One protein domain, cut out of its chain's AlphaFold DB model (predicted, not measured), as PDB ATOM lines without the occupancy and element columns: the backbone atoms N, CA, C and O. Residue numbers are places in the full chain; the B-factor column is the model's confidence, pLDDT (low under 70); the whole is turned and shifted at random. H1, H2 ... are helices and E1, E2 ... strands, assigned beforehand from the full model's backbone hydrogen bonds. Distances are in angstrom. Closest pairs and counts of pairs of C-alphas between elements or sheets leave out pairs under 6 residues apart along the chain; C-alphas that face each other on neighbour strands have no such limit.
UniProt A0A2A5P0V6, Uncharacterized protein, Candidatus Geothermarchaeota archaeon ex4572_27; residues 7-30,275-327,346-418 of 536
ATOM      1  N   GLU A   7     145.697 116.287 147.531       84.56
ATOM      2  CA  GLU A   7     145.687 115.831 146.153       84.56
ATOM      3  C   GLU A   7     144.588 114.787 145.983       84.56
ATOM      4  O   GLU A   7     144.587 113.764 146.666       84.56
ATOM      5  N   VAL A   8     143.636 115.057 145.097       83.81
ATOM      6  CA  VAL A   8     142.582 114.113 144.721       83.81
ATOM      7  C   VAL A   8     142.801 113.744 143.262       83.81
ATOM      8  O   VAL A   8     142.818 114.616 142.400       83.81
ATOM      9  N   THR A   9     142.979 112.461 142.975       89.62
ATOM     10  CA  THR A   9     143.091 111.935 141.615       89.62
ATOM     11  C   THR A   9     141.977 110.926 141.384       89.62
ATOM     12  O   THR A   9     141.942 109.866 142.001       89.62
ATOM     13  N   ALA A  10     141.063 111.248 140.478       85.19
ATOM     14  CA  ALA A  10     140.041 110.339 139.989       85.19
ATOM     15  C   ALA A  10     140.450 109.815 138.609       85.19
ATOM     16  O   ALA A  10     140.718 110.600 137.704       85.19
ATOM     17  N   ARG A  11     140.481 108.497 138.423       90.94
ATOM     18  CA  ARG A  11     140.802 107.843 137.151       90.94
ATOM     19  C   ARG A  11     139.634 106.977 136.703       90.94
ATOM     20  O   ARG A  11     139.151 106.139 137.462       90.94
ATOM     21  N   GLN A  12     139.189 107.162 135.466       90.12
ATOM     22  CA  GLN A  12     138.214 106.256 134.862       90.12
ATOM     23  C   GLN A  12     138.890 104.929 134.475       90.12
ATOM     24  O   GLN A  12     139.894 104.920 133.770       90.12
ATOM     25  N   GLU A  13     138.328 103.811 134.944       87.00
ATOM     26  CA  GLU A  13     138.784 102.441 134.674       87.00
ATOM     27  C   GLU A  13     137.590 101.616 134.168       87.00
ATOM     28  O   GLU A  13     136.814 101.053 134.940       87.00
ATOM     29  N   GLY A  14     137.388 101.561 132.850       85.75
ATOM     30  CA  GLY A  14     136.232 100.863 132.279       85.75
ATOM     31  C   GLY A  14     134.907 101.529 132.671       85.75
ATOM     32  O   GLY A  14     134.642 102.645 132.229       85.75
ATOM     33  N   ASP A  15     134.079 100.835 133.457       87.81
ATOM     34  CA  ASP A  15     132.739 101.287 133.889       87.81
ATOM     35  C   ASP A  15     132.727 101.889 135.305       87.81
ATOM     36  O   ASP A  15     131.666 102.107 135.896       87.81
ATOM     37  N   VAL A  16     133.906 102.126 135.882       91.88
ATOM     38  CA  VAL A  16     134.054 102.658 137.238       91.88
ATOM     39  C   VAL A  16     135.007 103.846 137.267       91.88
ATOM     40  O   VAL A  16     135.784 104.070 136.337       91.88
ATOM     41  N   VAL A  17     134.953 104.610 138.357       91.12
ATOM     42  CA  VAL A  17     135.933 105.657 138.664       91.12
ATOM     43  C   VAL A  17     136.675 105.253 139.929       91.12
ATOM     44  O   VAL A  17     136.060 105.097 140.982       91.12
ATOM     45  N   ARG A  18     137.993 105.079 139.837       92.94
ATOM     46  CA  ARG A  18     138.867 104.923 141.003       92.94
ATOM     47  C   ARG A  18     139.247 106.307 141.502       92.94
ATOM     48  O   ARG A  18     139.720 107.122 140.717       92.94
ATOM     49  N   VAL A  19     139.055 106.565 142.786       90.69
ATOM     50  CA  VAL A  19     139.460 107.812 143.431       90.69
ATOM     51  C   VAL A  19     140.574 107.511 144.416       90.69
ATOM     52  O   VAL A  19     140.444 106.630 145.264       90.69
ATOM     53  N   GLU A  20     141.661 108.261 144.302       91.19
ATOM     54  CA  GLU A  20     142.771 108.284 145.242       91.19
ATOM     55  C   GLU A  20     142.875 109.688 145.825       91.19
ATOM     56  O   GLU A  20     142.983 110.674 145.102       91.19
ATOM     57  N   GLN A  21     142.825 109.783 147.147       86.31
ATOM     58  CA  GLN A  21     142.951 111.039 147.867       86.31
ATOM     59  C   GLN A  21     144.131 110.944 148.824       86.31
ATOM     60  O   GLN A  21     144.179 110.071 149.693       86.31
ATOM     61  N   VAL A  22     145.069 111.873 148.692       85.81
ATOM     62  CA  VAL A  22     146.223 112.007 149.573       85.81
ATOM     63  C   VAL A  22     146.160 113.372 150.235       85.81
ATOM     64  O   VAL A  22     146.245 114.411 149.588       85.81
ATOM     65  N   ILE A  23     145.991 113.371 151.551       81.25
ATOM     66  CA  ILE A  23     145.961 114.582 152.363       81.25
ATOM     67  C   ILE A  23     147.250 114.623 153.170       81.25
ATOM     68  O   ILE A  23     147.475 113.758 154.024       81.25
ATOM     69  N   HIS A  24     148.070 115.643 152.933       78.19
ATOM     70  CA  HIS A  24     149.231 115.924 153.763       78.19
ATOM     71  C   HIS A  24     148.930 117.096 154.706       78.19
ATOM     72  O   HIS A  24     148.431 118.150 154.326       78.19
ATOM     73  N   VAL A  25     149.229 116.922 155.989       70.75
ATOM     74  CA  VAL A  25     149.120 117.988 156.987       70.75
ATOM     75  C   VAL A  25     150.431 118.039 157.749       70.75
ATOM     76  O   VAL A  25     150.773 117.108 158.473       70.75
ATOM     77  N   SER A  26     151.176 119.135 157.585       67.44
ATOM     78  CA  SER A  26     152.407 119.381 158.337       67.44
ATOM     79  C   SER A  26     152.162 120.453 159.390       67.44
ATOM     80  O   SER A  26     151.765 121.578 159.078       67.44
ATOM     81  N   LEU A  27     152.393 120.097 160.649       63.56
ATOM     82  CA  LEU A  27     152.349 121.014 161.778       63.56
ATOM     83  C   LEU A  27     153.773 121.232 162.287       63.56
ATOM     84  O   LEU A  27     154.396 120.312 162.813       63.56
ATOM     85  N   GLN A  28     154.285 122.452 162.158       61.84
ATOM     86  CA  GLN A  28     155.627 122.805 162.619       61.84
ATOM     87  C   GLN A  28     155.557 123.558 163.943       61.84
ATOM     88  O   GLN A  28     154.918 124.603 164.037       61.84
ATOM     89  N   LEU A  29     156.246 123.048 164.960       56.47
ATOM     90  CA  LEU A  29     156.400 123.704 166.251       56.47
ATOM     91  C   LEU A  29     157.874 124.075 166.439       56.47
ATOM     92  O   LEU A  29     158.716 123.208 166.673       56.47
ATOM     93  N   ALA A  30     158.197 125.363 166.329       53.41
ATOM     94  CA  ALA A  30     159.527 125.859 166.670       53.41
ATOM     95  C   ALA A  30     159.674 125.875 168.198       53.41
ATOM     96  O   ALA A  30     158.960 126.603 168.893       53.41
ATOM     97  N   GLU A 275     133.103 100.955 146.656       92.19
ATOM     98  CA  GLU A 275     133.756  99.673 146.899       92.19
ATOM     99  C   GLU A 275     135.248  99.845 147.161       92.19
ATOM    100  O   GLU A 275     135.880 100.792 146.692       92.19
ATOM    101  N   ASN A 276     135.830  98.852 147.839       91.19
ATOM    102  CA  ASN A 276     137.267  98.751 148.090       91.19
ATOM    103  C   ASN A 276     137.855  99.981 148.798       91.19
ATOM    104  O   ASN A 276     138.985 100.365 148.498       91.19
ATOM    105  N   LEU A 277     137.109 100.594 149.722       91.25
ATOM    106  CA  LEU A 277     137.626 101.707 150.502       91.25
ATOM    107  C   LEU A 277     138.760 101.258 151.417       91.25
ATOM    108  O   LEU A 277     138.596 100.452 152.337       91.25
ATOM    109  N   THR A 278     139.917 101.858 151.195       90.44
ATOM    110  CA  THR A 278     141.075 101.750 152.068       90.44
ATOM    111  C   THR A 278     141.403 103.114 152.646       90.44
ATOM    112  O   THR A 278     141.257 104.144 151.986       90.44
ATOM    113  N   ILE A 279     141.829 103.116 153.908       88.19
ATOM    114  CA  ILE A 279     142.283 104.313 154.608       88.19
ATOM    115  C   ILE A 279     143.568 103.964 155.341       88.19
ATOM    116  O   ILE A 279     143.562 103.162 156.279       88.19
ATOM    117  N   ASP A 280     144.646 104.625 154.941       86.62
ATOM    118  CA  ASP A 280     145.948 104.523 155.575       86.62
ATOM    119  C   ASP A 280     146.312 105.864 156.202       86.62
ATOM    120  O   ASP A 280     146.300 106.912 155.556       86.62
ATOM    121  N   ILE A 281     146.616 105.829 157.499       81.81
ATOM    122  CA  ILE A 281     146.975 107.014 158.275       81.81
ATOM    123  C   ILE A 281     148.400 106.842 158.782       81.81
ATOM    124  O   ILE A 281     148.675 106.031 159.670       81.81
ATOM    125  N   GLU A 282     149.301 107.649 158.242       81.38
ATOM    126  CA  GLU A 282     150.696 107.720 158.643       81.38
ATOM    127  C   GLU A 282     150.940 108.971 159.472       81.38
ATOM    128  O   GLU A 282     150.423 110.053 159.195       81.38
ATOM    129  N   PHE A 283     151.730 108.809 160.527       77.38
ATOM    130  CA  PHE A 283     152.083 109.903 161.412       77.38
ATOM    131  C   PHE A 283     153.570 109.856 161.695       77.38
ATOM    132  O   PHE A 283     154.048 108.961 162.407       77.38
ATOM    133  N   GLU A 284     154.270 110.836 161.149       79.31
ATOM    134  CA  GLU A 284     155.710 110.971 161.232       79.31
ATOM    135  C   GLU A 284     156.065 112.175 162.094       79.31
ATOM    136  O   GLU A 284     155.447 113.238 162.031       79.31
ATOM    137  N   ARG A 285     157.066 111.979 162.947       82.88
ATOM    138  CA  ARG A 285     157.672 113.048 163.727       82.88
ATOM    139  C   ARG A 285     159.035 113.309 163.135       82.88
ATOM    140  O   ARG A 285     159.864 112.403 163.110       82.88
ATOM    141  N   GLU A 286     159.278 114.545 162.764       83.12
ATOM    142  CA  GLU A 286     160.565 114.990 162.273       83.12
ATOM    143  C   GLU A 286     161.093 116.079 163.213       83.12
ATOM    144  O   GLU A 286     160.354 116.882 163.787       83.12
ATOM    145  N   VAL A 287     162.391 116.014 163.488       83.00
ATOM    146  CA  VAL A 287     163.095 116.999 164.303       83.00
ATOM    147  C   VAL A 287     164.166 117.573 163.399       83.00
ATOM    148  O   VAL A 287     165.073 116.859 162.984       83.00
ATOM    149  N   SER A 288     164.018 118.846 163.067       84.50
ATOM    150  CA  SER A 288     164.905 119.572 162.162       84.50
ATOM    151  C   SER A 288     165.485 120.781 162.877       84.50
ATOM    152  O   SER A 288     164.826 121.362 163.737       84.50
ATOM    153  N   GLU A 289     166.687 121.199 162.505       82.50
ATOM    154  CA  GLU A 289     167.280 122.440 162.997       82.50
ATOM    155  C   GLU A 289     167.160 123.513 161.908       82.50
ATOM    156  O   GLU A 289     167.659 123.343 160.797       82.50
ATOM    157  N   VAL A 290     166.462 124.612 162.199       80.62
ATOM    158  CA  VAL A 290     166.247 125.716 161.252       80.62
ATOM    159  C   VAL A 290     166.759 126.996 161.895       80.62
ATOM    160  O   VAL A 290     166.255 127.410 162.935       80.62
ATOM    161  N   ALA A 291     167.782 127.614 161.298       83.69
ATOM    162  CA  ALA A 291     168.431 128.818 161.833       83.69
ATOM    163  C   ALA A 291     168.885 128.671 163.307       83.69
ATOM    164  O   ALA A 291     168.701 129.571 164.126       83.69
ATOM    165  N   GLY A 292     169.443 127.503 163.651       78.50
ATOM    166  CA  GLY A 292     169.895 127.180 165.007       78.50
ATOM    167  C   GLY A 292     168.768 126.918 166.009       78.50
ATOM    168  O   GLY A 292     169.031 126.856 167.204       78.50
ATOM    169  N   GLN A 293     167.509 126.822 165.570       71.31
ATOM    170  CA  GLN A 293     166.375 126.461 166.421       71.31
ATOM    171  C   GLN A 293     165.930 125.028 166.139       71.31
ATOM    172  O   GLN A 293     165.692 124.661 164.987       71.31
ATOM    173  N   THR A 294     165.741 124.240 167.198       74.62
ATOM    174  CA  THR A 294     165.090 122.932 167.108       74.62
ATOM    175  C   THR A 294     163.618 123.126 166.744       74.62
ATOM    176  O   THR A 294     162.806 123.597 167.542       74.62
ATOM    177  N   VAL A 295     163.247 122.740 165.530       75.19
ATOM    178  CA  VAL A 295     161.866 122.688 165.056       75.19
ATOM    179  C   VAL A 295     161.410 121.238 165.084       75.19
ATOM    180  O   VAL A 295     162.025 120.366 164.474       75.19
ATOM    181  N   ILE A 296     160.317 120.971 165.794       70.69
ATOM    182  CA  ILE A 296     159.649 119.672 165.750       70.69
ATOM    183  C   ILE A 296     158.483 119.789 164.775       70.69
ATOM    184  O   ILE A 296     157.528 120.523 165.038       70.69
ATOM    185  N   SER A 297     158.549 119.060 163.668       72.00
ATOM    186  CA  SER A 297     157.446 118.885 162.729       72.00
ATOM    187  C   SER A 297     156.698 117.583 163.014       72.00
ATOM    188  O   SER A 297     157.274 116.540 163.335       72.00
ATOM    189  N   TRP A 298     155.378 117.650 162.903       73.69
ATOM    190  CA  TRP A 298     154.503 116.488 162.864       73.69
ATOM    191  C   TRP A 298     153.840 116.449 161.498       73.69
ATOM    192  O   TRP A 298     153.135 117.386 161.127       73.69
ATOM    193  N   ASN A 299     154.069 115.366 160.768       75.56
ATOM    194  CA  ASN A 299     153.495 115.139 159.454       75.56
ATOM    195  C   ASN A 299     152.424 114.057 159.593       75.56
ATOM    196  O   ASN A 299     152.708 112.922 159.976       75.56
ATOM    197  N   LEU A 300     151.179 114.431 159.323       77.62
ATOM    198  CA  LEU A 300     150.055 113.518 159.192       77.62
ATOM    199  C   LEU A 300     149.786 113.329 157.700       77.62
ATOM    200  O   LEU A 300     149.522 114.301 156.995       77.62
ATOM    201  N   THR A 301     149.828 112.085 157.245       81.81
ATOM    202  CA  THR A 301     149.449 111.712 155.884       81.81
ATOM    203  C   THR A 301     148.246 110.787 155.966       81.81
ATOM    204  O   THR A 301     148.319 109.732 156.595       81.81
ATOM    205  N   ILE A 302     147.139 111.182 155.345       82.81
ATOM    206  CA  ILE A 302     145.948 110.342 155.196       82.81
ATOM    207  C   ILE A 302     145.852 109.975 153.720       82.81
ATOM    208  O   ILE A 302     145.679 110.858 152.880       82.81
ATOM    209  N   ARG A 303     145.965 108.687 153.405       88.38
ATOM    210  CA  ARG A 303     145.713 108.151 152.066       88.38
ATOM    211  C   ARG A 303     144.382 107.427 152.076       88.38
ATOM    212  O   ARG A 303     144.155 106.577 152.934       88.38
ATOM    213  N   LYS A 304     143.514 107.762 151.133       90.31
ATOM    214  CA  LYS A 304     142.263 107.053 150.890       90.31
ATOM    215  C   LYS A 304     142.232 106.587 149.455       90.31
ATOM    216  O   LYS A 304     142.608 107.339 148.560       90.31
ATOM    217  N   SER A 305     141.746 105.378 149.236       91.50
ATOM    218  CA  SER A 305     141.424 104.920 147.890       91.50
ATOM    219  C   SER A 305     140.094 104.198 147.909       91.50
ATOM    220  O   SER A 305     139.820 103.471 148.857       91.50
ATOM    221  N   TYR A 306     139.257 104.434 146.908       93.12
ATOM    222  CA  TYR A 306     137.965 103.770 146.763       93.12
ATOM    223  C   TYR A 306     137.519 103.776 145.301       93.12
ATOM    224  O   TYR A 306     138.034 104.522 144.468       93.12
ATOM    225  N   VAL A 307     136.563 102.914 144.971       91.81
ATOM    226  CA  VAL A 307     135.995 102.773 143.628       91.81
ATOM    227  C   VAL A 307     134.535 103.193 143.657       91.81
ATOM    228  O   VAL A 307     133.757 102.662 144.442       91.81
ATOM    229  N   ILE A 308     134.153 104.113 142.775       91.81
ATOM    230  CA  ILE A 308     132.772 104.556 142.596       91.81
ATOM    231  C   ILE A 308     132.168 103.860 141.373       91.81
ATOM    232  O   ILE A 308     132.673 103.986 140.251       91.81
ATOM    233  N   LYS A 309     131.048 103.161 141.575       92.94
ATOM    234  CA  LYS A 309     130.228 102.558 140.512       92.94
ATOM    235  C   LYS A 309     128.973 103.383 140.238       92.94
ATOM    236  O   LYS A 309     128.496 104.102 141.107       92.94
ATOM    237  N   GLY A 310     128.419 103.265 139.029       91.25
ATOM    238  CA  GLY A 310     127.154 103.919 138.647       91.25
ATOM    239  C   GLY A 310     127.280 105.395 138.240       91.25
ATOM    240  O   GLY A 310     126.273 106.058 137.966       91.25
ATOM    241  N   VAL A 311     128.510 105.910 138.179       93.19
ATOM    242  CA  VAL A 311     128.832 107.274 137.720       93.19
ATOM    243  C   VAL A 311     129.351 107.317 136.281       93.19
ATOM    244  O   VAL A 311     129.485 108.402 135.726       93.19
ATOM    245  N   VAL A 312     129.607 106.156 135.674       93.12
ATOM    246  CA  VAL A 312     130.019 106.017 134.274       93.12
ATOM    247  C   VAL A 312     128.878 105.394 133.480       93.12
ATOM    248  O   VAL A 312     128.320 104.372 133.875       93.12
ATOM    249  N   GLU A 313     128.537 106.008 132.356       92.38
ATOM    250  CA  GLU A 313     127.519 105.546 131.421       92.38
ATOM    251  C   GLU A 313     128.145 105.423 130.030       92.38
ATOM    252  O   GLU A 313     128.800 106.342 129.541       92.38
ATOM    253  N   LYS A 314     127.953 104.275 129.378       87.44
ATOM    254  CA  LYS A 314     128.424 104.046 128.008       87.44
ATOM    255  C   LYS A 314     127.269 104.182 127.032       87.44
ATOM    256  O   LYS A 314     126.272 103.470 127.144       87.44
ATOM    257  N   VAL A 315     127.428 105.061 126.045       83.56
ATOM    258  CA  VAL A 315     126.460 105.259 124.961       83.56
ATOM    259  C   VAL A 315     127.179 105.048 123.630       83.56
ATOM    260  O   VAL A 315     127.874 105.924 123.115       83.56
ATOM    261  N   GLY A 316     127.037 103.844 123.073       83.44
ATOM    262  CA  GLY A 316     127.778 103.435 121.880       83.44
ATOM    263  C   GLY A 316     129.278 103.337 122.163       83.44
ATOM    264  O   GLY A 316     129.693 102.570 123.027       83.44
ATOM    265  N   ALA A 317     130.082 104.099 121.420       79.94
ATOM    266  CA  ALA A 317     131.531 104.170 121.614       79.94
ATOM    267  C   ALA A 317     131.949 105.262 122.618       79.94
ATOM    268  O   ALA A 317     133.098 105.298 123.042       79.94
ATOM    269  N   ASN A 318     131.036 106.152 123.003       83.38
ATOM    270  CA  ASN A 318     131.354 107.249 123.905       83.38
ATOM    271  C   ASN A 318     131.155 106.814 125.356       83.38
ATOM    272  O   ASN A 318     130.244 106.038 125.670       83.38
ATOM    273  N   THR A 319     131.997 107.347 126.235       89.00
ATOM    274  CA  THR A 319     131.873 107.156 127.680       89.00
ATOM    275  C   THR A 319     131.551 108.495 128.319       89.00
ATOM    276  O   THR A 319     132.241 109.487 128.103       89.00
ATOM    277  N   THR A 320     130.487 108.523 129.105       92.62
ATOM    278  CA  THR A 320     130.044 109.690 129.854       92.62
ATOM    279  C   THR A 320     130.298 109.440 131.333       92.62
ATOM    280  O   THR A 320     129.850 108.442 131.891       92.62
ATOM    281  N   ILE A 321     131.028 110.342 131.979       94.44
ATOM    282  CA  ILE A 321     131.341 110.307 133.404       94.44
ATOM    283  C   ILE A 321     130.595 111.462 134.056       94.44
ATOM    284  O   ILE A 321     130.828 112.631 133.747       94.44
ATOM    285  N   HIS A 322     129.717 111.135 134.991       94.00
ATOM    286  CA  HIS A 322     129.027 112.107 135.825       94.00
ATOM    287  C   HIS A 322     129.934 112.462 137.006       94.00
ATOM    288  O   HIS A 322     130.053 111.693 137.958       94.00
ATOM    289  N   ALA A 323     130.581 113.621 136.959       92.62
ATOM    290  CA  ALA A 323     131.651 114.030 137.867       92.62
ATOM    291  C   ALA A 323     131.168 114.820 139.096       92.62
ATOM    292  O   ALA A 323     131.936 115.581 139.681       92.62
ATOM    293  N   LYS A 324     129.908 114.651 139.520       90.88
ATOM    294  CA  LYS A 324     129.401 115.284 140.750       90.88
ATOM    295  C   LYS A 324     130.089 114.777 142.015       90.88
ATOM    296  O   LYS A 324     130.053 115.474 143.014       90.88
ATOM    297  N   PHE A 325     130.748 113.615 141.995       86.94
ATOM    298  CA  PHE A 325     131.522 113.091 143.130       86.94
ATOM    299  C   PHE A 325     132.595 114.072 143.633       86.94
ATOM    300  O   PHE A 325     132.948 114.020 144.804       86.94
ATOM    301  N   ARG A 326     133.048 115.011 142.791       89.75
ATOM    302  CA  ARG A 326     133.933 116.123 143.180       89.75
ATOM    303  C   ARG A 326     133.313 117.029 144.244       89.75
ATOM    304  O   ARG A 326     134.001 117.781 144.906       89.75
ATOM    305  N   TYR A 327     131.994 116.979 144.410       88.50
ATOM    306  CA  TYR A 327     131.243 117.777 145.380       88.50
ATOM    307  C   TYR A 327     130.935 116.974 146.646       88.50
ATOM    308  O   TYR A 327     130.081 117.375 147.441       88.50
ATOM    309  N   LYS A 346     131.647 112.715 162.181       81.69
ATOM    310  CA  LYS A 346     131.265 113.214 160.849       81.69
ATOM    311  C   LYS A 346     132.486 113.188 159.931       81.69
ATOM    312  O   LYS A 346     133.383 114.010 160.152       81.69
ATOM    313  N   PRO A 347     132.552 112.288 158.931       79.75
ATOM    314  CA  PRO A 347     133.735 112.102 158.093       79.75
ATOM    315  C   PRO A 347     134.214 113.375 157.389       79.75
ATOM    316  O   PRO A 347     135.416 113.614 157.367       79.75
ATOM    317  N   CYS A 348     133.313 114.254 156.930       75.06
ATOM    318  CA  CYS A 348     133.707 115.528 156.313       75.06
ATOM    319  C   CYS A 348     134.610 116.388 157.215       75.06
ATOM    320  O   CYS A 348     135.587 116.967 156.750       75.06
ATOM    321  N   LYS A 349     134.351 116.402 158.529       69.38
ATOM    322  CA  LYS A 349     135.180 117.113 159.516       69.38
ATOM    323  C   LYS A 349     136.403 116.309 159.944       69.38
ATOM    324  O   LYS A 349     137.450 116.874 160.229       69.38
ATOM    325  N   ALA A 350     136.231 114.997 160.047       66.81
ATOM    326  CA  ALA A 350     137.195 114.066 160.611       66.81
ATOM    327  C   ALA A 350     138.337 113.716 159.639       66.81
ATOM    328  O   ALA A 350     139.491 113.572 160.035       66.81
ATOM    329  N   LEU A 351     138.011 113.561 158.361       71.81
ATOM    330  CA  LEU A 351     138.908 113.029 157.346       71.81
ATOM    331  C   LEU A 351     139.080 113.977 156.153       71.81
ATOM    332  O   LEU A 351     139.627 113.556 155.138       71.81
ATOM    333  N   PHE A 352     138.624 115.227 156.262       71.44
ATOM    334  CA  PHE A 352     138.652 116.218 155.180       71.44
ATOM    335  C   PHE A 352     137.900 115.762 153.914       71.44
ATOM    336  O   PHE A 352     138.301 116.075 152.797       71.44
ATOM    337  N   ASP A 353     136.791 115.034 154.090       72.00
ATOM    338  CA  ASP A 353     135.860 114.654 153.007       72.00
ATOM    339  C   ASP A 353     134.863 115.773 152.672       72.00
ATOM    340  O   ASP A 353     133.688 115.514 152.413       72.00
ATOM    341  N   ASP A 354     135.301 117.027 152.763       80.75
ATOM    342  CA  ASP A 354     134.545 118.175 152.272       80.75
ATOM    343  C   ASP A 354     135.214 118.686 150.998       80.75
ATOM    344  O   ASP A 354     136.126 119.515 151.032       80.75
ATOM    345  N   LEU A 355     134.767 118.149 149.865       81.81
ATOM    346  CA  LEU A 355     135.256 118.529 148.544       81.81
ATOM    347  C   LEU A 355     134.447 119.691 147.946       81.81
ATOM    348  O   LEU A 355     134.581 120.009 146.771       81.81
ATOM    349  N   THR A 356     133.622 120.393 148.733       84.69
ATOM    350  CA  THR A 356     132.785 121.490 148.207       84.69
ATOM    351  C   THR A 356     133.582 122.660 147.634       84.69
ATOM    352  O   THR A 356     133.044 123.411 146.824       84.69
ATOM    353  N   ALA A 357     134.866 122.799 147.972       84.06
ATOM    354  CA  ALA A 357     135.762 123.763 147.333       84.06
ATOM    355  C   ALA A 357     135.950 123.507 145.823       84.06
ATOM    356  O   ALA A 357     136.292 124.425 145.083       84.06
ATOM    357  N   PHE A 358     135.691 122.279 145.369       86.06
ATOM    358  CA  PHE A 358     135.712 121.877 143.967       86.06
ATOM    359  C   PHE A 358     134.340 121.987 143.296       86.06
ATOM    360  O   PHE A 358     134.212 121.607 142.130       86.06
ATOM    361  N   ASN A 359     133.330 122.534 143.993       89.81
ATOM    362  CA  ASN A 359     131.978 122.797 143.489       89.81
ATOM    363  C   ASN A 359     131.915 123.976 142.514       89.81
ATOM    364  O   ASN A 359     131.173 124.940 142.699       89.81
ATOM    365  N   VAL A 360     132.731 123.872 141.473       91.81
ATOM    366  CA  VAL A 360     132.726 124.715 140.286       91.81
ATOM    367  C   VAL A 360     132.510 123.829 139.066       91.81
ATOM    368  O   VAL A 360     132.767 122.610 139.094       91.81
ATOM    369  N   THR A 361     131.997 124.429 138.001       93.88
ATOM    370  CA  THR A 361     131.709 123.700 136.768       93.88
ATOM    371  C   THR A 361     133.016 123.308 136.071       93.88
ATOM    372  O   THR A 361     134.058 123.939 136.264       93.88
ATOM    373  N   LEU A 362     133.006 122.218 135.300       93.50
ATOM    374  CA  LEU A 362     134.225 121.667 134.695       93.50
ATOM    375  C   LEU A 362     134.847 122.567 133.616       93.50
ATOM    376  O   LEU A 362     135.997 122.365 133.240       93.50
ATOM    377  N   GLU A 363     134.127 123.570 133.128       92.81
ATOM    378  CA  GLU A 363     134.646 124.588 132.214       92.81
ATOM    379  C   GLU A 363     135.658 125.519 132.891       92.81
ATOM    380  O   GLU A 363     136.505 126.098 132.212       92.81
ATOM    381  N   GLU A 364     135.597 125.654 134.219       93.75
ATOM    382  CA  GLU A 364     136.592 126.401 134.997       93.75
ATOM    383  C   GLU A 364     137.885 125.599 135.219       93.75
ATOM    384  O   GLU A 364     138.884 126.135 135.705       93.75
ATOM    385  N   TRP A 365     137.884 124.307 134.880       95.56
ATOM    386  CA  TRP A 365     139.022 123.422 135.079       95.56
ATOM    387  C   TRP A 365     139.981 123.530 133.902       95.56
ATOM    388  O   TRP A 365     139.588 123.617 132.737       95.56
ATOM    389  N   SER A 366     141.276 123.464 134.195       95.75
ATOM    390  CA  SER A 366     142.275 123.339 133.141       95.75
ATOM    391  C   SER A 366     142.155 121.967 132.479       95.75
ATOM    392  O   SER A 366     142.000 120.952 133.156       95.75
ATOM    393  N   ARG A 367     142.211 121.933 131.145       95.38
ATOM    394  CA  ARG A 367     142.105 120.707 130.347       95.38
ATOM    395  C   ARG A 367     143.374 120.504 129.535       95.38
ATOM    396  O   ARG A 367     143.676 121.312 128.657       95.38
ATOM    397  N   THR A 368     144.030 119.368 129.740       92.81
ATOM    398  CA  THR A 368     145.250 118.990 129.019       92.81
ATOM    399  C   THR A 368     145.087 117.602 128.415       92.81
ATOM    400  O   THR A 368     144.799 116.646 129.129       92.81
ATOM    401  N   TYR A 369     145.266 117.482 127.099       87.50
ATOM    402  CA  TYR A 369     145.341 116.186 126.424       87.50
ATOM    403  C   TYR A 369     146.804 115.750 126.322       87.50
ATOM    404  O   TYR A 369     147.627 116.498 125.796       87.50
ATOM    405  N   ILE A 370     147.112 114.558 126.828       83.19
ATOM    406  CA  ILE A 370     148.444 113.951 126.813       83.19
ATOM    407  C   ILE A 370     148.416 112.849 125.756       83.19
ATOM    408  O   ILE A 370     147.896 111.755 125.991       83.19
ATOM    409  N   ALA A 371     148.928 113.164 124.566       71.75
ATOM    410  CA  ALA A 371     148.832 112.300 123.391       71.75
ATOM    411  C   ALA A 371     149.617 110.989 123.554       71.75
ATOM    412  O   ALA A 371     149.212 109.959 123.023       71.75
ATOM    413  N   GLU A 372     150.717 111.011 124.307       72.56
ATOM    414  CA  GLU A 372     151.585 109.857 124.549       72.56
ATOM    415  C   GLU A 372     150.899 108.764 125.367       72.56
ATOM    416  O   GLU A 372     151.154 107.579 125.157       72.56
ATOM    417  N   GLU A 373     150.047 109.170 126.306       78.25
ATOM    418  CA  GLU A 373     149.307 108.275 127.199       78.25
ATOM    419  C   GLU A 373     147.859 108.066 126.735       78.25
ATOM    420  O   GLU A 373     147.156 107.217 127.278       78.25
ATOM    421  N   ASN A 374     147.424 108.813 125.713       78.81
ATOM    422  CA  ASN A 374     146.043 108.879 125.249       78.81
ATOM    423  C   ASN A 374     145.061 109.150 126.404       78.81
ATOM    424  O   ASN A 374     144.086 108.422 126.606       78.81
ATOM    425  N   ILE A 375     145.335 110.193 127.186       87.56
ATOM    426  CA  ILE A 375     144.478 110.616 128.299       87.56
ATOM    427  C   ILE A 375     144.192 112.110 128.234       87.56
ATOM    428  O   ILE A 375     145.015 112.913 127.796       87.56
ATOM    429  N   THR A 376     143.023 112.497 128.725       90.94
ATOM    430  CA  THR A 376     142.687 113.885 129.032       90.94
ATOM    431  C   THR A 376     142.683 114.064 130.543       90.94
ATOM    432  O   THR A 376     142.015 113.320 131.261       90.94
ATOM    433  N   VAL A 377     143.419 115.066 131.017       95.50
ATOM    434  CA  VAL A 377     143.480 115.466 132.423       95.50
ATOM    435  C   VAL A 377     142.701 116.764 132.594       95.50
ATOM    436  O   VAL A 377     143.005 117.763 131.939       95.50
ATOM    437  N   PHE A 378     141.710 116.739 133.480       96.19
ATOM    438  CA  PHE A 378     141.048 117.927 134.006       96.19
ATOM    439  C   PHE A 378     141.647 118.237 135.369       96.19
ATOM    440  O   PHE A 378     141.610 117.379 136.244       96.19
ATOM    441  N   GLU A 379     142.196 119.431 135.559       95.88
ATOM    442  CA  GLU A 379     142.827 119.840 136.814       95.88
ATOM    443  C   GLU A 379     142.266 121.177 137.299       95.88
ATOM    444  O   GLU A 379     142.207 122.151 136.540       95.88
ATOM    445  N   TYR A 380     141.917 121.239 138.584       94.31
ATOM    446  CA  TYR A 380     141.552 122.475 139.267       94.31
ATOM    447  C   TYR A 380     142.366 122.648 140.542       94.31
ATOM    448  O   TYR A 380     142.596 121.705 141.302       94.31
ATOM    449  N   ARG A 381     142.807 123.886 140.760       92.31
ATOM    450  CA  ARG A 381     143.574 124.301 141.932       92.31
ATOM    451  C   ARG A 381     142.825 125.432 142.602       92.31
ATOM    452  O   ARG A 381     142.458 126.404 141.946       92.31
ATOM    453  N   THR A 382     142.633 125.318 143.904       88.94
ATOM    454  CA  THR A 382     142.026 126.371 144.715       88.94
ATOM    455  C   THR A 382     142.780 126.511 146.025       88.94
ATOM    456  O   THR A 382     143.607 125.664 146.347       88.94
ATOM    457  N   ASN A 383     142.508 127.580 146.768       83.06
ATOM    458  CA  ASN A 383     143.094 127.827 148.077       83.06
ATOM    459  C   ASN A 383     141.971 127.806 149.113       83.06
ATOM    460  O   ASN A 383     141.046 128.616 149.063       83.06
ATOM    461  N   VAL A 384     142.065 126.897 150.076       77.00
ATOM    462  CA  VAL A 384     141.100 126.751 151.164       77.00
ATOM    463  C   VAL A 384     141.747 127.218 152.455       77.00
ATOM    464  O   VAL A 384     142.764 126.685 152.895       77.00
ATOM    465  N   THR A 385     141.152 128.223 153.094       71.75
ATOM    466  CA  THR A 385     141.571 128.664 154.425       71.75
ATOM    467  C   THR A 385     140.791 127.905 155.492       71.75
ATOM    468  O   THR A 385     139.596 128.113 155.676       71.75
ATOM    469  N   ILE A 386     141.483 127.042 156.229       68.31
ATOM    470  CA  ILE A 386     140.948 126.330 157.387       68.31
ATOM    471  C   ILE A 386     141.214 127.179 158.631       68.31
ATOM    472  O   ILE A 386     142.364 127.375 159.036       68.31
ATOM    473  N   SER A 387     140.153 127.686 159.256       54.41
ATOM    474  CA  SER A 387     140.246 128.389 160.536       54.41
ATOM    475  C   SER A 387     140.352 127.389 161.686       54.41
ATOM    476  O   SER A 387     139.423 126.633 161.960       54.41
ATOM    477  N   LEU A 388     141.483 127.406 162.385       55.50
ATOM    478  CA  LEU A 388     141.705 126.681 163.630       55.50
ATOM    479  C   LEU A 388     141.632 127.661 164.819       55.50
ATOM    480  O   LEU A 388     141.912 128.850 164.659       55.50
ATOM    481  N   PRO A 389     141.358 127.187 166.048       43.97
ATOM    482  CA  PRO A 389     141.389 128.015 167.258       43.97
ATOM    483  C   PRO A 389     142.716 128.752 167.499       43.97
ATOM    484  O   PRO A 389     142.739 129.761 168.195       43.97
ATOM    485  N   ILE A 390     143.818 128.254 166.930       43.81
ATOM    486  CA  ILE A 390     145.163 128.834 167.072       43.81
ATOM    487  C   ILE A 390     145.606 129.673 165.861       43.81
ATOM    488  O   ILE A 390     146.749 130.121 165.818       43.81
ATOM    489  N   GLY A 391     144.738 129.858 164.861       55.59
ATOM    490  CA  GLY A 391     145.045 130.600 163.638       55.59
ATOM    491  C   GLY A 391     144.473 129.953 162.379       55.59
ATOM    492  O   GLY A 391     143.819 128.920 162.433       55.59
ATOM    493  N   CYS A 392     144.727 130.560 161.225       52.75
ATOM    494  CA  CYS A 392     144.289 130.026 159.937       52.75
ATOM    495  C   CYS A 392     145.427 129.278 159.235       52.75
ATOM    496  O   CYS A 392     146.584 129.700 159.281       52.75
ATOM    497  N   ILE A 393     145.087 128.178 158.570       61.88
ATOM    498  CA  ILE A 393     145.977 127.451 157.668       61.88
ATOM    499  C   ILE A 393     145.391 127.561 156.267       61.88
ATOM    500  O   ILE A 393     144.232 127.213 156.065       61.88
ATOM    501  N   THR A 394     146.182 128.028 155.307       64.81
ATOM    502  CA  THR A 394     145.827 127.916 153.891       64.81
ATOM    503  C   THR A 394     146.354 126.588 153.373       64.81
ATOM    504  O   THR A 394     147.524 126.258 153.581       64.81
ATOM    505  N   VAL A 395     145.463 125.822 152.763       73.81
ATOM    506  CA  VAL A 395     145.760 124.598 152.029       73.81
ATOM    507  C   VAL A 395     145.489 124.898 150.565       73.81
ATOM    508  O   VAL A 395     144.468 125.513 150.266       73.81
ATOM    509  N   ASP A 396     146.356 124.432 149.673       79.25
ATOM    510  CA  ASP A 396     146.194 124.609 148.228       79.25
ATOM    511  C   ASP A 396     145.810 123.253 147.609       79.25
ATOM    512  O   ASP A 396     146.681 122.536 147.098       79.25
ATOM    513  N   PRO A 397     144.553 122.791 147.774       83.31
ATOM    514  CA  PRO A 397     144.123 121.504 147.258       83.31
ATOM    515  C   PRO A 397     144.113 121.484 145.720       83.31
ATOM    516  O   PRO A 397     143.792 122.470 145.051       83.31
ATOM    517  N   VAL A 398     144.451 120.324 145.166       88.88
ATOM    518  CA  VAL A 398     144.476 120.041 143.731       88.88
ATOM    519  C   VAL A 398     143.605 118.822 143.487       88.88
ATOM    520  O   VAL A 398     143.830 117.773 144.091       88.88
ATOM    521  N   GLU A 399     142.639 118.941 142.584       90.25
ATOM    522  CA  GLU A 399     141.871 117.794 142.109       90.25
ATOM    523  C   GLU A 399     142.128 117.570 140.624       90.25
ATOM    524  O   GLU A 399     142.193 118.513 139.831       90.25
ATOM    525  N   ARG A 400     142.305 116.298 140.267       94.19
ATOM    526  CA  ARG A 400     142.565 115.817 138.918       94.19
ATOM    527  C   ARG A 400     141.566 114.735 138.553       94.19
ATOM    528  O   ARG A 400     141.435 113.750 139.271       94.19
ATOM    529  N   VAL A 401     140.920 114.879 137.402       93.25
ATOM    530  CA  VAL A 401     140.135 113.808 136.781       93.25
ATOM    531  C   VAL A 401     140.832 113.379 135.498       93.25
ATOM    532  O   VAL A 401     141.001 114.174 134.575       93.25
ATOM    533  N   ILE A 402     141.256 112.120 135.454       92.62
ATOM    534  CA  ILE A 402     141.988 111.501 134.353       92.62
ATOM    535  C   ILE A 402     141.037 110.571 133.606       92.62
ATOM    536  O   ILE A 402     140.467 109.640 134.183       92.62
ATOM    537  N   VAL A 403     140.883 110.824 132.311       91.44
ATOM    538  CA  VAL A 403     139.951 110.101 131.445       91.44
ATOM    539  C   VAL A 403     140.683 109.591 130.216       91.44
ATOM    540  O   VAL A 403     141.485 110.317 129.633       91.44
ATOM    541  N   GLU A 404     140.411 108.350 129.815       86.94
ATOM    542  CA  GLU A 404     140.997 107.783 128.601       86.94
ATOM    543  C   GLU A 404     140.440 108.466 127.347       86.94
ATOM    544  O   GLU A 404     139.245 108.751 127.235       86.94
ATOM    545  N   GLY A 405     141.316 108.689 126.372       84.00
ATOM    546  CA  GLY A 405     140.976 109.315 125.109       84.00
ATOM    547  C   GLY A 405     140.880 110.834 125.171       84.00
ATOM    548  O   GLY A 405     141.177 111.497 126.170       84.00
ATOM    549  N   THR A 406     140.435 111.402 124.052       85.50
ATOM    550  CA  THR A 406     140.061 112.812 123.999       85.50
ATOM    551  C   THR A 406     138.718 112.989 124.699       85.50
ATOM    552  O   THR A 406     137.700 112.447 124.266       85.50
ATOM    553  N   ALA A 407     138.710 113.779 125.768       92.19
ATOM    554  CA  ALA A 407     137.514 114.064 126.542       92.19
ATOM    555  C   ALA A 407     137.205 115.558 126.565       92.19
ATOM    556  O   ALA A 407     138.097 116.396 126.426       92.19
ATOM    557  N   TYR A 408     135.933 115.888 126.732       93.12
ATOM    558  CA  TYR A 408     135.430 117.250 126.883       93.12
ATOM    559  C   TYR A 408     134.469 117.279 128.057       93.12
ATOM    560  O   TYR A 408     133.843 116.266 128.361       93.12
ATOM    561  N   ALA A 409     134.371 118.426 128.715       94.12
ATOM    562  CA  ALA A 409     133.535 118.574 129.887       94.12
ATOM    563  C   ALA A 409     132.575 119.751 129.739       94.12
ATOM    564  O   ALA A 409     132.951 120.782 129.186       94.12
ATOM    565  N   GLU A 410     131.354 119.562 130.228       94.75
ATOM    566  CA  GLU A 410     130.299 120.572 130.291       94.75
ATOM    567  C   GLU A 410     129.489 120.357 131.577       94.75
ATOM    568  O   GLU A 410     129.044 119.239 131.871       94.75
ATOM    569  N   GLY A 411     129.338 121.412 132.376       94.62
ATOM    570  CA  GLY A 411     128.754 121.379 133.710       94.62
ATOM    571  C   GLY A 411     129.444 120.350 134.609       94.62
ATOM    572  O   GLY A 411     130.596 120.518 135.009       94.62
ATOM    573  N   ASP A 412     128.720 119.268 134.899       94.06
ATOM    574  CA  ASP A 412     129.157 118.150 135.748       94.06
ATOM    575  C   ASP A 412     129.516 116.885 134.971       94.06
ATOM    576  O   ASP A 412     129.722 115.826 135.564       94.06
ATOM    577  N   THR A 413     129.529 116.955 133.645       94.81
ATOM    578  CA  THR A 413     129.626 115.777 132.791       94.81
ATOM    579  C   THR A 413     130.903 115.825 131.976       94.81
ATOM    580  O   THR A 413     131.166 116.804 131.284       94.81
ATOM    581  N   ILE A 414     131.674 114.740 132.010       94.94
ATOM    582  CA  ILE A 414     132.802 114.526 131.107       94.94
ATOM    583  C   ILE A 414     132.375 113.508 130.061       94.94
ATOM    584  O   ILE A 414     131.961 112.404 130.398       94.94
ATOM    585  N   THR A 415     132.498 113.856 128.789       93.19
ATOM    586  CA  THR A 415     132.294 112.926 127.680       93.19
ATOM    587  C   THR A 415     133.640 112.630 127.048       93.19
ATOM    588  O   THR A 415     134.271 113.527 126.485       93.19
ATOM    589  N   SER A 416     134.083 111.379 127.139       89.69
ATOM    590  CA  SER A 416     135.187 110.888 126.330       89.69
ATOM    591  C   SER A 416     134.673 110.261 125.049       89.69
ATOM    592  O   SER A 416     133.696 109.502 125.010       89.69
ATOM    593  N   TYR A 417     135.353 110.619 123.973       78.75
ATOM    594  CA  TYR A 417     135.131 110.041 122.669       78.75
ATOM    595  C   TYR A 417     136.103 108.879 122.539       78.75
ATOM    596  O   TYR A 417     137.311 109.063 122.721       78.75
ATOM    597  N   ALA A 418     135.587 107.683 122.238       64.12
ATOM    598  CA  ALA A 418     136.462 106.582 121.869       64.12
ATOM    599  C   ALA A 418     137.377 107.063 120.755       64.12
ATOM    600  O   ALA A 418     136.914 107.557 119.721       64.12
TER     601      ALA A 418
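AT A GLANCE: This is residues 7 to 30, 275 to 327 and 346 to 418 of the 536 residues of an uncharacterized protein of Candidatus Geothermarchaeota archaeon ex4572_27 (UniProt A0A2A5P0V6). A strongly twisted seven-strand sheet and a small four-strand sheet, E5 E6 E13 E12, are partly face to face at one end as a sandwich with crossed strands. From there two strand arms spread: a long one of E2, E3 and E4, which makes the length, and a shorter one, the hairpin E9 and E10. The printed part has 150 residues, mostly strand, in the order E1 E2 E3 E4 E5 E6 H1 H2 E7 E8 E9 E10 E11 E12 E13. The large sheet, E3 E4 E2 E1 E11 E8 E7, is mixed; the other two sheets are antiparallel. The whole is loose, with a radius of gyration of the C-alphas of 18.3 A and spans of 63 by 30 by 29 A.

IN THESE COORDINATES: In the large sheet, E3 is residues 275 to 290, 44.0 A; E4 293 to 309, 50.5 A; E2 16 to 30, 45.3 A; E1 7 to 13, 18.9 A, from C-alpha 7 at (145.687, 115.831, 146.153); E11 398 to 404, 19.8 A; E8 375 to 381, 19.3 A; E7 366 to 370. In the small sheet, E5 is 312 to 315, E6 318 to 322, E13 413 to 417, ending at C-alpha 417 at (135.131, 110.041, 122.669), and E12 406 to 410. E9 is 384 to 388, E10 391 to 395, H1 323 to 327 and H2 347 to 350.

HOW THE PARTS SIT: E1 and E11 are parallel at 13 degrees, with N 10 and O 400 2.8 A apart, within hydrogen-bond range. E4 and E2 are antiparallel at 168 degrees, with N 302 and O 23 at 2.9 A. E3 bends by 55 degrees at residue 287. E4 runs on into E5 at 39 degrees. The sandwich's sheets have best planes 8 degrees apart and strands at 51 degrees; the closest C-alphas of E8 and E12, Thr 376 and Ala 407, are 5.7 A apart. In the small sheet, E6 and E13 are antiparallel, with N 321 and O 414 at 2.8 A. E8 runs on into E9 at 44 degrees; in the hairpin E9 and E10, N 386 and O 393 are 2.8 A apart. H1 only grazes the large sheet, with residues 323 to 326; H2 is not on it. H1 has 0 of 1 O i to N i+4 pairs within range but 2 of 2 O i to N i+3; H2 is too short for the former.

THE WHOLE: The farthest C-alphas, of Gly 292 and Gly 316, are 64.8 A apart. Residues 31 to 274 and 328 to 345 are not printed; the gaps are 41.7 A and 16.1 A between C-alphas. The link H2 to E7 is long. Mean pLDDT of the printed part is 83.2; residues 26 to 30, 349 to 350, 386 to 394 and 418 are under 70.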